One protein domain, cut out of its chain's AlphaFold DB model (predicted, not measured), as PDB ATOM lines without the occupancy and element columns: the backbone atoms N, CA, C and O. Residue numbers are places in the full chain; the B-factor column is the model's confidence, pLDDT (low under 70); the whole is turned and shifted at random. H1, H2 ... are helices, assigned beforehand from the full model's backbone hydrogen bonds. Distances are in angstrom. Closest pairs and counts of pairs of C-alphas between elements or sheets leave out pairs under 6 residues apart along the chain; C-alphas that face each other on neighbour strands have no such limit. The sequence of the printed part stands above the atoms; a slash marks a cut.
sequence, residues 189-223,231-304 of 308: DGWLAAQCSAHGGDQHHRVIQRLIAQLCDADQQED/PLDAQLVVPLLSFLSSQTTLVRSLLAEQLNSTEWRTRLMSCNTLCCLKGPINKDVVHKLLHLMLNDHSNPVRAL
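This is residues 189 to 223 and 231 to 304 of the 308 residues of an uncharacterized protein of Dissostichus mawsoni (UniProt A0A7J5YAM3). Seven helices make a flat slab, mostly crossed at steep tilts: H2, H3, H4 and H5 pack together in the middle, H1 packs on H2 at one end, and H6 and H7 stand at the other, where H7 packs on H5. The printed part has 109 residues with seven named helices, H1 to H7 along the chain, and no named strand; the class is all helix. It is compact, with a radius of gyration of the C-alphas of 13.5 A, and spans 39 by 33 by 18 A.

H2, residues 205 to 221, touches H1, residues 189 to 199, with residues 207 to 214 alone; the closest C-alphas, of Val 207 and Ala 194, are 5.0 A apart. H2 touches H3, residues 232 to 245, opposite ways at 35.5 degrees, only just a steep tilt; the closest C-alphas, of Leu 215 and Ala 234, are 5.6 A apart. H4, residues 250 to 258, and H5, residues 264 to 276, form a hairpin at a shallow tilt of 26 degrees; their closest C-alphas, of Leu 255 and Ser 270, are 5.6 A apart. H2 touches H5 with residues 215 to 220 alone; the closest C-alphas, of Cys 216 and Thr 266, are 5.7 A apart. H5 touches H7, residues 299 to 303, with residues 264 to 268 alone; the closest C-alphas, of Leu 268 and Val 301, are 5.2 A apart. H6, residues 283 to 295, touches H7 only at the corner, with the C-alphas of Met 293 and Arg 302 closest at 4.1 A. H1 and H6 are apart. Each O i to N i+4 pair is within hydrogen-bond range in H1, H4, H5, H6 and H7, against 11 of 13 in H2 and 6 of 10 in H3.

H1 begins at C-alpha 189 (288.850, 185.845, 200.618), and H7 ends at C-alpha 303 (281.257, 150.856, 201.783). From first to last C-alpha H2 measures 24.6 A, H3 21.3 A, H5 18.7 A and H6 18.0 A.

The C-alphas farthest apart, of Gly 200 and Asn 295, are 39.6 A apart. Residues 224 to 230 are not printed; C-alphas 223 and 231 are 12.1 A apart across the cut. Of the links printed whole, H5 to H6 is short and the others are tight. Residues 219 to 223 and 231 to 235 have pLDDT under 70.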
ATOM      1  N   ASP A 189     289.319 184.897 199.599       76.06
ATOM      2  CA  ASP A 189     288.850 185.845 200.618       76.06
ATOM      3  C   ASP A 189     287.429 185.539 201.118       76.06
ATOM      4  O   ASP A 189     287.108 185.759 202.285       76.06
ATOM      5  N   GLY A 190     286.564 184.992 200.255       83.12
ATOM      6  CA  GLY A 190     285.190 184.645 200.622       83.12
ATOM      7  C   GLY A 190     285.103 183.421 201.534       83.12
ATOM      8  O   GLY A 190     284.188 183.324 202.351       83.12
ATOM      9  N   TRP A 191     286.058 182.498 201.414       84.75
ATOM     10  CA  TRP A 191     286.193 181.364 202.327       84.75
ATOM     11  C   TRP A 191     286.669 181.831 203.709       84.75
ATOM     12  O   TRP A 191     286.005 181.542 204.705       84.75
ATOM     13  N   LEU A 192     287.748 182.621 203.768       87.75
ATOM     14  CA  LEU A 192     288.284 183.149 205.029       87.75
ATOM     15  C   LEU A 192     287.254 184.011 205.767       87.75
ATOM     16  O   LEU A 192     287.068 183.862 206.973       87.75
ATOM     17  N   ALA A 193     286.516 184.856 205.040       90.69
ATOM     18  CA  ALA A 193     285.430 185.640 205.617       90.69
ATOM     19  C   ALA A 193     284.346 184.744 206.240       90.69
ATOM     20  O   ALA A 193     283.931 184.983 207.374       90.69
ATOM     21  N   ALA A 194     283.923 183.684 205.541       90.88
ATOM     22  CA  ALA A 194     282.944 182.736 206.068       90.88
ATOM     23  C   ALA A 194     283.467 182.000 207.314       90.88
ATOM     24  O   ALA A 194     282.720 181.813 208.274       90.88
ATOM     25  N   GLN A 195     284.747 181.626 207.331       91.62
ATOM     26  CA  GLN A 195     285.379 180.987 208.482       91.62
ATOM     27  C   GLN A 195     285.414 181.919 209.703       91.62
ATOM     28  O   GLN A 195     285.019 181.508 210.796       91.62
ATOM     29  N   CYS A 196     285.810 183.182 209.523       91.62
ATOM     30  CA  CYS A 196     285.798 184.197 210.579       91.62
ATOM     31  C   CYS A 196     284.383 184.432 211.127       91.62
ATOM     32  O   CYS A 196     284.187 184.426 212.343       91.62
ATOM     33  N   SER A 197     283.385 184.570 210.246       92.44
ATOM     34  CA  SER A 197     281.976 184.697 210.641       92.44
ATOM     35  C   SER A 197     281.508 183.490 211.458       92.44
ATOM     36  O   SER A 197     280.916 183.649 212.525       92.44
ATOM     37  N   ALA A 198     281.825 182.277 211.009       92.81
ATOM     38  CA  ALA A 198     281.460 181.045 211.697       92.81
ATOM     39  C   ALA A 198     282.145 180.892 213.066       92.81
ATOM     40  O   ALA A 198     281.504 180.447 214.020       92.81
ATOM     41  N   HIS A 199     283.410 181.303 213.201       89.81
ATOM     42  CA  HIS A 199     284.091 181.369 214.500       89.81
ATOM     43  C   HIS A 199     283.449 182.386 215.447       89.81
ATOM     44  O   HIS A 199     283.381 182.136 216.649       89.81
ATOM     45  N   GLY A 200     282.912 183.482 214.907       88.94
ATOM     46  CA  GLY A 200     282.064 184.425 215.637       88.94
ATOM     47  C   GLY A 200     280.674 183.882 216.001       88.94
ATOM     48  O   GLY A 200     279.905 184.582 216.653       88.94
ATOM     49  N   GLY A 201     280.340 182.649 215.599       87.56
ATOM     50  CA  GLY A 201     279.048 182.015 215.861       87.56
ATOM     51  C   GLY A 201     277.950 182.378 214.861       87.56
ATOM     52  O   GLY A 201     276.782 182.085 215.121       87.56
ATOM     53  N   ASP A 202     278.295 182.990 213.723       90.81
ATOM     54  CA  ASP A 202     277.337 183.289 212.665       90.81
ATOM     55  C   ASP A 202     276.807 181.992 212.028       90.81
ATOM     56  O   ASP A 202     277.548 181.166 211.493       90.81
ATOM     57  N   GLN A 203     275.488 181.821 212.097       91.50
ATOM     58  CA  GLN A 203     274.757 180.659 211.592       91.50
ATOM     59  C   GLN A 203     273.926 180.997 210.351       91.50
ATOM     60  O   GLN A 203     273.027 180.240 209.970       91.50
ATOM     61  N   HIS A 204     274.187 182.140 209.715       94.19
ATOM     62  CA  HIS A 204     273.499 182.527 208.500       94.19
ATOM     63  C   HIS A 204     273.726 181.504 207.387       94.19
ATOM     64  O   HIS A 204     274.824 180.991 207.163       94.19
ATOM     65  N   HIS A 205     272.655 181.256 206.633       94.06
ATOM     66  CA  HIS A 205     272.629 180.290 205.539       94.06
ATOM     67  C   HIS A 205     273.807 180.446 204.572       94.06
ATOM     68  O   HIS A 205     274.443 179.455 204.236       94.06
ATOM     69  N   ARG A 206     274.143 181.683 204.183       92.94
ATOM     70  CA  ARG A 206     275.239 181.962 203.242       92.94
ATOM     71  C   ARG A 206     276.606 181.533 203.771       92.94
ATOM     72  O   ARG A 206     277.406 181.018 202.999       92.94
ATOM     73  N   VAL A 207     276.855 181.721 205.067       94.06
ATOM     74  CA  VAL A 207     278.113 181.320 205.711       94.06
ATOM     75  C   VAL A 207     278.226 179.800 205.686       94.06
ATOM     76  O   VAL A 207     279.175 179.262 205.126       94.06
ATOM     77  N   ILE A 208     277.207 179.099 206.191       95.25
ATOM     78  CA  ILE A 208     277.199 177.629 206.248       95.25
ATOM     79  C   ILE A 208     277.274 177.018 204.845       95.25
ATOM     80  O   ILE A 208     278.032 176.077 204.620       95.25
ATOM     81  N   GLN A 209     276.523 177.561 203.886       94.75
ATOM     82  CA  GLN A 209     276.551 177.109 202.499       94.75
ATOM     83  C   GLN A 209     277.941 177.285 201.881       94.75
ATOM     84  O   GLN A 209     278.407 176.387 201.183       94.75
ATOM     85  N   ARG A 210     278.631 178.400 202.163       93.25
ATOM     86  CA  ARG A 210     279.993 178.625 201.668       93.25
ATOM     87  C   ARG A 210     280.993 177.645 202.278       93.25
ATOM     88  O   ARG A 210     281.827 177.131 201.539       93.25
ATOM     89  N   LEU A 211     280.878 177.350 203.576       93.19
ATOM     90  CA  LEU A 211     281.704 176.336 204.240       93.19
ATOM     91  C   LEU A 211     281.501 174.947 203.612       93.19
ATOM     92  O   LEU A 211     282.470 174.253 203.325       93.19
ATOM     93  N   ILE A 212     280.247 174.551 203.367       93.56
ATOM     94  CA  ILE A 212     279.927 173.262 202.732       93.56
ATOM     95  C   ILE A 212     280.462 173.209 201.298       93.56
ATOM     96  O   ILE A 212     281.019 172.188 200.912       93.56
ATOM     97  N   ALA A 213     280.334 174.294 200.527       91.19
ATOM     98  CA  ALA A 213     280.887 174.366 199.177       91.19
ATOM     99  C   ALA A 213     282.407 174.153 199.184       91.19
ATOM    100  O   ALA A 213     282.890 173.289 198.466       91.19
ATOM    101  N   GLN A 214     283.136 174.836 200.076       90.19
ATOM    102  CA  GLN A 214     284.587 174.660 200.198       90.19
ATOM    103  C   GLN A 214     284.973 173.211 200.516       90.19
ATOM    104  O   GLN A 214     285.949 172.691 199.983       90.19
ATOM    105  N   LEU A 215     284.194 172.549 201.373       88.75
ATOM    106  CA  LEU A 215     284.421 171.152 201.720       88.75
ATOM    107  C   LEU A 215     284.167 170.204 200.537       88.75
ATOM    108  O   LEU A 215     284.879 169.218 200.388       88.75
ATOM    109  N   CYS A 216     283.169 170.495 199.698       86.00
ATOM    110  CA  CYS A 216     282.906 169.736 198.473       86.00
ATOM    111  C   CYS A 216     283.992 169.954 197.415       86.00
ATOM    112  O   CYS A 216     284.366 169.002 196.737       86.00
ATOM    113  N   ASP A 217     284.471 171.189 197.271       84.12
ATOM    114  CA  ASP A 217     285.463 171.562 196.260       84.12
ATOM    115  C   ASP A 217     286.839 170.957 196.592       84.12
ATOM    116  O   ASP A 217     287.523 170.446 195.707       84.12
ATOM    117  N   ALA A 218     287.217 170.931 197.875       76.25
ATOM    118  CA  ALA A 218     288.483 170.351 198.323       76.25
ATOM    119  C   ALA A 218     288.585 168.833 198.069       76.25
ATOM    120  O   ALA A 218     289.632 168.353 197.648       76.25
ATOM    121  N   ASP A 219     287.488 168.093 198.260       69.62
ATOM    122  CA  ASP A 219     287.409 166.638 198.017       69.62
ATOM    123  C   ASP A 219     287.530 166.293 196.516       69.62
ATOM    124  O   ASP A 219     287.883 165.180 196.143       69.62
ATOM    125  N   GLN A 220     287.244 167.252 195.626       68.25
ATOM    126  CA  GLN A 220     287.381 167.082 194.174       68.25
ATOM    127  C   GLN A 220     288.784 167.419 193.655       68.25
ATOM    128  O   GLN A 220     289.165 166.950 192.581       68.25
ATOM    129  N   GLN A 221     289.544 168.238 194.387       63.53
ATOM    130  CA  GLN A 221     290.906 168.630 194.010       63.53
ATOM    131  C   GLN A 221     291.964 167.597 194.411       63.53
ATOM    132  O   GLN A 221     293.023 167.564 193.791       63.53
ATOM    133  N   GLU A 222     291.664 166.711 195.366       58.81
ATOM    134  CA  GLU A 222     292.575 165.644 195.814       58.81
ATOM    135  C   GLU A 222     292.986 164.692 194.668       58.81
ATOM    136  O   GLU A 222     294.096 164.177 194.659       58.81
ATOM    137  N   ASP A 223     292.148 164.525 193.637       54.78
ATOM    138  CA  ASP A 223     292.475 163.708 192.456       54.78
ATOM    139  C   ASP A 223     293.407 164.407 191.439       54.78
ATOM    140  O   ASP A 223     293.916 163.754 190.526       54.78
ATOM    141  N   PRO A 231     294.498 169.754 201.331       56.56
ATOM    142  CA  PRO A 231     294.666 171.157 201.679       56.56
ATOM    143  C   PRO A 231     294.171 171.394 203.108       56.56
ATOM    144  O   PRO A 231     293.019 171.101 203.443       56.56
ATOM    145  N   LEU A 232     295.085 171.875 203.960       55.53
ATOM    146  CA  LEU A 232     294.934 171.999 205.417       55.53
ATOM    147  C   LEU A 232     293.615 172.685 205.815       55.53
ATOM    148  O   LEU A 232     293.003 172.365 206.835       55.53
ATOM    149  N   ASP A 233     293.141 173.575 204.949       62.06
ATOM    150  CA  ASP A 233     291.933 174.371 205.107       62.06
ATOM    151  C   ASP A 233     290.654 173.521 205.143       62.06
ATOM    152  O   ASP A 233     289.743 173.812 205.920       62.06
ATOM    153  N   ALA A 234     290.585 172.435 204.365       63.00
ATOM    154  CA  ALA A 234     289.406 171.572 204.289       63.00
ATOM    155  C   ALA A 234     289.215 170.732 205.560       63.00
ATOM    156  O   ALA A 234     288.088 170.509 206.014       63.00
ATOM    157  N   GLN A 235     290.322 170.330 206.194       69.88
ATOM    158  CA  GLN A 235     290.300 169.567 207.445       69.88
ATOM    159  C   GLN A 235     289.704 170.377 208.604       69.88
ATOM    160  O   GLN A 235     289.074 169.811 209.501       69.88
ATOM    161  N   LEU A 236     289.841 171.706 208.574       82.69
ATOM    162  CA  LEU A 236     289.296 172.606 209.593       82.69
ATOM    163  C   LEU A 236     287.784 172.837 209.447       82.69
ATOM    164  O   LEU A 236     287.122 173.217 210.418       82.69
ATOM    165  N   VAL A 237     287.207 172.569 208.270       89.12
ATOM    166  CA  VAL A 237     285.780 172.808 208.006       89.12
ATOM    167  C   VAL A 237     284.897 171.871 208.832       89.12
ATOM    168  O   VAL A 237     283.895 172.305 209.396       89.12
ATOM    169  N   VAL A 238     285.243 170.583 208.926       90.44
ATOM    170  CA  VAL A 238     284.391 169.577 209.588       90.44
ATOM    171  C   VAL A 238     284.225 169.855 211.091       90.44
ATOM    172  O   VAL A 238     283.080 169.865 211.558       90.44
ATOM    173  N   PRO A 239     285.291 170.140 211.870       91.44
ATOM    174  CA  PRO A 239     285.149 170.578 213.260       91.44
ATOM    175  C   PRO A 239     284.287 171.837 213.411       91.44
ATOM    176  O   PRO A 239     283.448 171.901 214.311       91.44
ATOM    177  N   LEU A 240     284.444 172.811 212.508       92.69
ATOM    178  CA  LEU A 240     283.678 174.056 212.527       92.69
ATOM    179  C   LEU A 240     282.188 173.817 212.243       92.69
ATOM    180  O   LEU A 240     281.327 174.304 212.975       92.69
ATOM    181  N   LEU A 241     281.862 172.993 211.245       93.75
ATOM    182  CA  LEU A 241     280.488 172.567 210.971       93.75
ATOM    183  C   LEU A 241     279.897 171.771 212.138       93.75
ATOM    184  O   LEU A 241     278.719 171.939 212.450       93.75
ATOM    185  N   SER A 242     280.699 170.950 212.825       92.56
ATOM    186  CA  SER A 242     280.267 170.244 214.037       92.56
ATOM    187  C   SER A 242     279.894 171.228 215.152       92.56
ATOM    188  O   SER A 242     278.819 171.098 215.744       92.56
ATOM    189  N   PHE A 243     280.699 172.272 215.373       92.44
ATOM    190  CA  PHE A 243     280.395 173.354 216.318       92.44
ATOM    191  C   PHE A 243     279.132 174.148 215.944       92.44
ATOM    192  O   PHE A 243     278.285 174.416 216.798       92.44
ATOM    193  N   LEU A 244     278.947 174.491 214.669       93.31
ATOM    194  CA  LEU A 244     277.726 175.168 214.223       93.31
ATOM    195  C   LEU A 244     276.497 174.251 214.338       93.31
ATOM    196  O   LEU A 244     275.408 174.705 214.689       93.31
ATOM    197  N   SER A 245     276.660 172.941 214.122       93.38
ATOM    198  CA  SER A 245     275.560 171.968 214.185       93.38
ATOM    199  C   SER A 245     274.961 171.776 215.581       93.38
ATOM    200  O   SER A 245     273.822 171.304 215.694       93.38
ATOM    201  N   SER A 246     275.695 172.137 216.643       91.31
ATOM    202  CA  SER A 246     275.146 172.159 218.003       91.31
ATOM    203  C   SER A 246     274.262 173.374 218.272       91.31
ATOM    204  O   SER A 246     273.506 173.358 219.238       91.31
ATOM    205  N   GLN A 247     274.336 174.407 217.431       91.81
ATOM    206  CA  GLN A 247     273.574 175.646 217.593       91.81
ATOM    207  C   GLN A 247     272.413 175.751 216.596       91.81
ATOM    208  O   GLN A 247     271.363 176.293 216.927       91.81
ATOM    209  N   THR A 248     272.562 175.170 215.401       92.25
ATOM    210  CA  THR A 248     271.532 175.185 214.357       92.25
ATOM    211  C   THR A 248     271.326 173.820 213.704       92.25
ATOM    212  O   THR A 248     272.240 173.005 213.556       92.25
ATOM    213  N   THR A 249     270.101 173.563 213.247       92.62
ATOM    214  CA  THR A 249     269.780 172.402 212.407       92.62
ATOM    215  C   THR A 249     270.146 172.617 210.940       92.62
ATOM    216  O   THR A 249     270.196 171.644 210.189       92.62
ATOM    217  N   LEU A 250     270.438 173.859 210.534       94.38
ATOM    218  CA  LEU A 250     270.664 174.235 209.140       94.38
ATOM    219  C   LEU A 250     271.850 173.495 208.511       94.38
ATOM    220  O   LEU A 250     271.746 173.060 207.369       94.38
ATOM    221  N   VAL A 251     272.924 173.257 209.273       95.00
ATOM    222  CA  VAL A 251     274.078 172.457 208.817       95.00
ATOM    223  C   VAL A 251     273.630 171.074 208.333       95.00
ATOM    224  O   VAL A 251     274.001 170.641 207.245       95.00
ATOM    225  N   ARG A 252     272.780 170.390 209.115       94.06
ATOM    226  CA  ARG A 252     272.271 169.056 208.758       94.06
ATOM    227  C   ARG A 252     271.362 169.114 207.535       94.06
ATOM    228  O   ARG A 252     271.449 168.225 206.696       94.06
ATOM    229  N   SER A 253     270.512 170.135 207.430       94.69
ATOM    230  CA  SER A 253     269.618 170.310 206.279       94.69
ATOM    231  C   SER A 253     270.401 170.503 204.981       94.69
ATOM    232  O   SER A 253     270.147 169.800 204.009       94.69
ATOM    233  N   LEU A 254     271.410 171.379 204.989       95.81
ATOM    234  CA  LEU A 254     272.219 171.653 203.801       95.81
ATOM    235  C   LEU A 254     273.074 170.449 203.395       95.81
ATOM    236  O   LEU A 254     273.137 170.114 202.218       95.81
ATOM    237  N   LEU A 255     273.666 169.724 204.351       95.38
ATOM    238  CA  LEU A 255     274.358 168.466 204.041       95.38
ATOM    239  C   LEU A 255     273.396 167.393 203.513       95.38
ATOM    240  O   LEU A 255     273.745 166.624 202.621       95.38
ATOM    241  N   ALA A 256     272.163 167.342 204.023       94.62
ATOM    242  CA  ALA A 256     271.152 166.426 203.513       94.62
ATOM    243  C   ALA A 256     270.741 166.750 202.069       94.62
ATOM    244  O   ALA A 256     270.422 165.824 201.319       94.62
ATOM    245  N   GLU A 257     270.778 168.015 201.648       95.50
ATOM    246  CA  GLU A 257     270.603 168.400 200.243       95.50
ATOM    247  C   GLU A 257     271.749 167.870 199.378       95.50
ATOM    248  O   GLU A 257     271.485 167.270 198.337       95.50
ATOM    249  N   GLN A 258     272.997 167.964 199.853       95.44
ATOM    250  CA  GLN A 258     274.176 167.454 199.139       95.44
ATOM    251  C   GLN A 258     274.152 165.932 198.927       95.44
ATOM    252  O   GLN A 258     274.674 165.427 197.934       95.44
ATOM    253  N   LEU A 259     273.442 165.181 199.776       94.75
ATOM    254  CA  LEU A 259     273.181 163.756 199.545       94.75
ATOM    255  C   LEU A 259     272.346 163.481 198.269       94.75
ATOM    256  O   LEU A 259     272.216 162.326 197.881       94.75
ATOM    257  N   ASN A 260     271.708 164.493 197.658       95.25
ATOM    258  CA  ASN A 260     271.031 164.375 196.351       95.25
ATOM    259  C   ASN A 260     271.967 164.643 195.160       95.25
ATOM    260  O   ASN A 260     271.511 164.552 194.023       95.25
ATOM    261  N   SER A 261     273.234 165.003 195.390       94.44
ATOM    262  CA  SER A 261     274.177 165.292 194.306       94.44
ATOM    263  C   SER A 261     274.342 164.086 193.383       94.44
ATOM    264  O   SER A 261     274.362 162.941 193.841       94.44
ATOM    265  N   THR A 262     274.494 164.334 192.083       92.81
ATOM    266  CA  THR A 262     274.858 163.301 191.104       92.81
ATOM    267  C   THR A 262     276.295 162.825 191.303       92.81
ATOM    268  O   THR A 262     276.591 161.658 191.044       92.81
ATOM    269  N   GLU A 263     277.164 163.684 191.841       92.69
ATOM    270  CA  GLU A 263     278.561 163.363 192.113       92.69
ATOM    271  C   GLU A 263     278.692 162.527 193.389       92.69
ATOM    272  O   GLU A 263     278.246 162.914 194.475       92.69
ATOM    273  N   TRP A 264     279.306 161.349 193.270       92.31
ATOM    274  CA  TRP A 264     279.390 160.408 194.387       92.31
ATOM    275  C   TRP A 264     280.348 160.877 195.485       92.31
ATOM    276  O   TRP A 264     280.103 160.557 196.647       92.31
ATOM    277  N   ARG A 265     281.387 161.650 195.140       89.75
ATOM    278  CA  ARG A 265     282.321 162.257 196.103       89.75
ATOM    279  C   ARG A 265     281.602 163.218 197.039       89.75
ATOM    280  O   ARG A 265     281.604 163.026 198.249       89.75
ATOM    281  N   THR A 266     280.804 164.126 196.474       92.12
ATOM    282  CA  THR A 266     279.939 165.028 197.247       92.12
ATOM    283  C   THR A 266     279.020 164.262 198.202       92.12
ATOM    284  O   THR A 266     278.883 164.643 199.368       92.12
ATOM    285  N   ARG A 267     278.412 163.152 197.753       93.88
ATOM    286  CA  ARG A 267     277.578 162.307 198.627       93.88
ATOM    287  C   ARG A 267     278.393 161.622 199.724       93.88
ATOM    288  O   ARG A 267     277.947 161.598 200.870       93.88
ATOM    289  N   LEU A 268     279.565 161.076 199.397       90.50
ATOM    290  CA  LEU A 268     280.472 160.422 200.343       90.50
ATOM    291  C   LEU A 268     280.940 161.395 201.428       90.50
ATOM    292  O   LEU A 268     280.795 161.101 202.616       90.50
ATOM    293  N   MET A 269     281.441 162.561 201.025       90.81
ATOM    294  CA  MET A 269     281.859 163.622 201.929       90.81
ATOM    295  C   MET A 269     280.694 164.032 202.836       90.81
ATOM    296  O   MET A 269     280.831 164.042 204.058       90.81
ATOM    297  N   SER A 270     279.512 164.283 202.266       93.06
ATOM    298  CA  SER A 270     278.339 164.702 203.045       93.06
ATOM    299  C   SER A 270     277.927 163.656 204.077       93.06
ATOM    300  O   SER A 270     277.619 163.998 205.219       93.06
ATOM    301  N   CYS A 271     277.965 162.375 203.702       91.62
ATOM    302  CA  CYS A 271     277.767 161.267 204.627       91.62
ATOM    303  C   CYS A 271     278.806 161.293 205.759       91.62
ATOM    304  O   CYS A 271     278.409 161.241 206.920       91.62
ATOM    305  N   ASN A 272     280.103 161.406 205.451       89.19
ATOM    306  CA  ASN A 272     281.170 161.469 206.458       89.19
ATOM    307  C   ASN A 272     280.967 162.646 207.421       89.19
ATOM    308  O   ASN A 272     280.960 162.456 208.636       89.19
ATOM    309  N   THR A 273     280.721 163.842 206.888       91.38
ATOM    310  CA  THR A 273     280.515 165.049 207.691       91.38
ATOM    311  C   THR A 273     279.296 164.915 208.592       91.38
ATOM    312  O   THR A 273     279.402 165.216 209.778       91.38
ATOM    313  N   LEU A 274     278.168 164.390 208.088       92.12
ATOM    314  CA  LEU A 274     276.965 164.132 208.892       92.12
ATOM    315  C   LEU A 274     277.233 163.200 210.082       92.12
ATOM    316  O   LEU A 274     276.618 163.377 211.130       92.12
ATOM    317  N   CYS A 275     278.152 162.243 209.942       87.69
ATOM    318  CA  CYS A 275     278.519 161.316 211.017       87.69
ATOM    319  C   CYS A 275     279.394 161.972 212.097       87.69
ATOM    320  O   CYS A 275     279.426 161.495 213.229       87.69
ATOM    321  N   CYS A 276     280.069 163.077 211.769       88.38
ATOM    322  CA  CYS A 276     280.892 163.861 212.692       88.38
ATOM    323  C   CYS A 276     280.106 164.964 213.427       88.38
ATOM    324  O   CYS A 276     280.642 165.618 214.331       88.38
ATOM    325  N   LEU A 277     278.853 165.219 213.039       90.50
ATOM    326  CA  LEU A 277     278.025 166.231 213.691       90.50
ATOM    327  C   LEU A 277     277.481 165.712 215.020       90.50
ATOM    328  O   LEU A 277     277.014 164.581 215.131       90.50
ATOM    329  N   LYS A 278     277.494 166.573 216.036       83.25
ATOM    330  CA  LYS A 278     276.922 166.262 217.351       83.25
ATOM    331  C   LYS A 278     275.418 166.481 217.330       83.25
ATOM    332  O   LYS A 278     274.965 167.422 216.698       83.25
ATOM    333  N   GLY A 279     274.647 165.698 218.080       82.94
ATOM    334  CA  GLY A 279     273.210 165.919 218.282       82.94
ATOM    335  C   GLY A 279     272.300 165.099 217.358       82.94
ATOM    336  O   GLY A 279     272.777 164.396 216.468       82.94
ATOM    337  N   PRO A 280     270.975 165.165 217.576       83.19
ATOM    338  CA  PRO A 280     270.036 164.244 216.951       83.19
ATOM    339  C   PRO A 280     269.954 164.457 215.437       83.19
ATOM    340  O   PRO A 280     269.871 165.584 214.940       83.19
ATOM    341  N   ILE A 281     269.933 163.348 214.699       85.38
ATOM    342  CA  ILE A 281     269.763 163.340 213.245       85.38
ATOM    343  C   ILE A 281     268.277 163.155 212.926       85.38
ATOM    344  O   ILE A 281     267.605 162.293 213.495       85.38
ATOM    345  N   ASN A 282     267.751 163.960 211.998       89.00
ATOM    346  CA  ASN A 282     266.376 163.813 211.523       89.00
ATOM    347  C   ASN A 282     266.185 162.425 210.881       89.00
ATOM    348  O   ASN A 282     266.987 162.008 210.045       89.00
ATOM    349  N   LYS A 283     265.091 161.737 211.231       89.81
ATOM    350  CA  LYS A 283     264.691 160.439 210.669       89.81
ATOM    351  C   LYS A 283     264.724 160.411 209.139       89.81
ATOM    352  O   LYS A 283     265.132 159.403 208.577       89.81
ATOM    353  N   ASP A 284     264.351 161.496 208.466       91.31
ATOM    354  CA  ASP A 284     264.378 161.557 206.998       91.31
ATOM    355  C   ASP A 284     265.807 161.465 206.448       91.31
ATOM    356  O   ASP A 284     266.066 160.736 205.487       91.31
ATOM    357  N   VAL A 285     266.758 162.126 207.113       90.94
ATOM    358  CA  VAL A 285     268.187 162.039 206.787       90.94
ATOM    359  C   VAL A 285     268.700 160.629 207.065       90.94
ATOM    360  O   VAL A 285     269.398 160.067 206.226       90.94
ATOM    361  N   VAL A 286     268.292 160.010 208.178       90.56
ATOM    362  CA  VAL A 286     268.639 158.612 208.492       90.56
ATOM    363  C   VAL A 286     268.164 157.655 207.401       90.56
ATOM    364  O   VAL A 286     268.943 156.834 206.915       90.56
ATOM    365  N   HIS A 287     266.900 157.759 206.985       90.44
ATOM    366  CA  HIS A 287     266.352 156.917 205.921       90.44
ATOM    367  C   HIS A 287     267.090 157.129 204.598       90.44
ATOM    368  O   HIS A 287     267.372 156.160 203.891       90.44
ATOM    369  N   LYS A 288     267.440 158.378 204.278       92.50
ATOM    370  CA  LYS A 288     268.198 158.704 203.071       92.50
ATOM    371  C   LYS A 288     269.610 158.119 203.101       92.50
ATOM    372  O   LYS A 288     270.012 157.484 202.130       92.50
ATOM    373  N   LEU A 289     270.332 158.268 204.211       91.00
ATOM    374  CA  LEU A 289     271.656 157.669 204.401       91.00
ATOM    375  C   LEU A 289     271.599 156.148 204.243       91.00
ATOM    376  O   LEU A 289     272.402 155.575 203.514       91.00
ATOM    377  N   LEU A 290     270.605 155.495 204.852       89.19
ATOM    378  CA  LEU A 290     270.414 154.051 204.714       89.19
ATOM    379  C   LEU A 290     270.150 153.648 203.257       89.19
ATOM    380  O   LEU A 290     270.711 152.664 202.775       89.19
ATOM    381  N   HIS A 291     269.306 154.403 202.551       91.06
ATOM    382  CA  HIS A 291     269.027 154.145 201.144       91.06
ATOM    383  C   HIS A 291     270.296 154.241 200.290       91.06
ATOM    384  O   HIS A 291     270.528 153.336 199.488       91.06
ATOM    385  N   LEU A 292     271.127 155.269 200.504       91.88
ATOM    386  CA  LEU A 292     272.410 155.431 199.814       91.88
ATOM    387  C   LEU A 292     273.376 154.289 200.156       91.88
ATOM    388  O   LEU A 292     273.874 153.615 199.263       91.88
ATOM    389  N   MET A 293     273.569 153.968 201.435       87.69
ATOM    390  CA  MET A 293     274.487 152.891 201.836       87.69
ATOM    391  C   MET A 293     274.136 151.526 201.221       87.69
ATOM    392  O   MET A 293     275.019 150.696 201.010       87.69
ATOM    393  N   LEU A 294     272.858 151.277 200.922       88.31
ATOM    394  CA  LEU A 294     272.402 150.020 200.324       88.31
ATOM    395  C   LEU A 294     272.363 150.056 198.790       88.31
ATOM    396  O   LEU A 294     272.704 149.060 198.152       88.31
ATOM    397  N   ASN A 295     271.934 151.176 198.202       92.81
ATOM    398  CA  ASN A 295     271.528 151.238 196.794       92.81
ATOM    399  C   ASN A 295     272.338 152.225 195.947       92.81
ATOM    400  O   ASN A 295     272.075 152.335 194.752       92.81
ATOM    401  N   ASP A 296     273.297 152.951 196.527       93.94
ATOM    402  CA  ASP A 296     274.119 153.882 195.758       93.94
ATOM    403  C   ASP A 296     274.928 153.136 194.685       93.94
ATOM    404  O   ASP A 296     275.432 152.029 194.901       93.94
ATOM    405  N   HIS A 297     275.050 153.741 193.507       92.81
ATOM    406  CA  HIS A 297     275.823 153.174 192.405       92.81
ATOM    407  C   HIS A 297     277.333 153.148 192.709       92.81
ATOM    408  O   HIS A 297     278.083 152.392 192.096       92.81
ATOM    409  N   SER A 298     277.790 153.979 193.646       91.75
ATOM    410  CA  SER A 298     279.182 154.124 194.035       91.75
ATOM    411  C   SER A 298     279.536 153.171 195.174       91.75
ATOM    412  O   SER A 298     278.963 153.198 196.266       91.75
ATOM    413  N   ASN A 299     280.529 152.318 194.928       89.88
ATOM    414  CA  ASN A 299     281.086 151.417 195.935       89.88
ATOM    415  C   ASN A 299     281.552 152.127 197.216       89.88
ATOM    416  O   ASN A 299     281.174 151.648 198.282       89.88
ATOM    417  N   PRO A 300     282.321 153.232 197.175       88.06
ATOM    418  CA  PRO A 300     282.770 153.903 198.394       88.06
ATOM    419  C   PRO A 300     281.619 154.502 199.215       88.06
ATOM    420  O   PRO A 300     281.646 154.405 200.441       88.06
ATOM    421  N   VAL A 301     280.555 155.004 198.575       88.44
ATOM    422  CA  VAL A 301     279.352 155.474 199.293       88.44
ATOM    423  C   VAL A 301     278.636 154.315 199.998       88.44
ATOM    424  O   VAL A 301     278.181 154.462 201.130       88.44
ATOM    425  N   ARG A 302     278.580 153.130 199.377       90.06
ATOM    426  CA  ARG A 302     278.031 151.920 200.017       90.06
ATOM    427  C   ARG A 302     278.938 151.336 201.098       90.06
ATOM    428  O   ARG A 302     278.469 150.767 202.080       90.06
ATOM    429  N   ALA A 303     280.249 151.438 200.905       83.50
ATOM    430  CA  ALA A 303     281.257 150.856 201.783       83.50
ATOM    431  C   ALA A 303     281.582 151.721 203.004       83.50
ATOM    432  O   ALA A 303     282.341 151.256 203.855       83.50
ATOM    433  N   LEU A 304     281.012 152.928 203.078       75.31
ATOM    434  CA  LEU A 304     281.256 153.960 204.081       75.31
ATOM    435  C   LEU A 304     281.485 153.362 205.481       75.31
ATOM    436  O   LEU A 304     280.540 152.922 206.151       75.31
TER     437      LEU A 304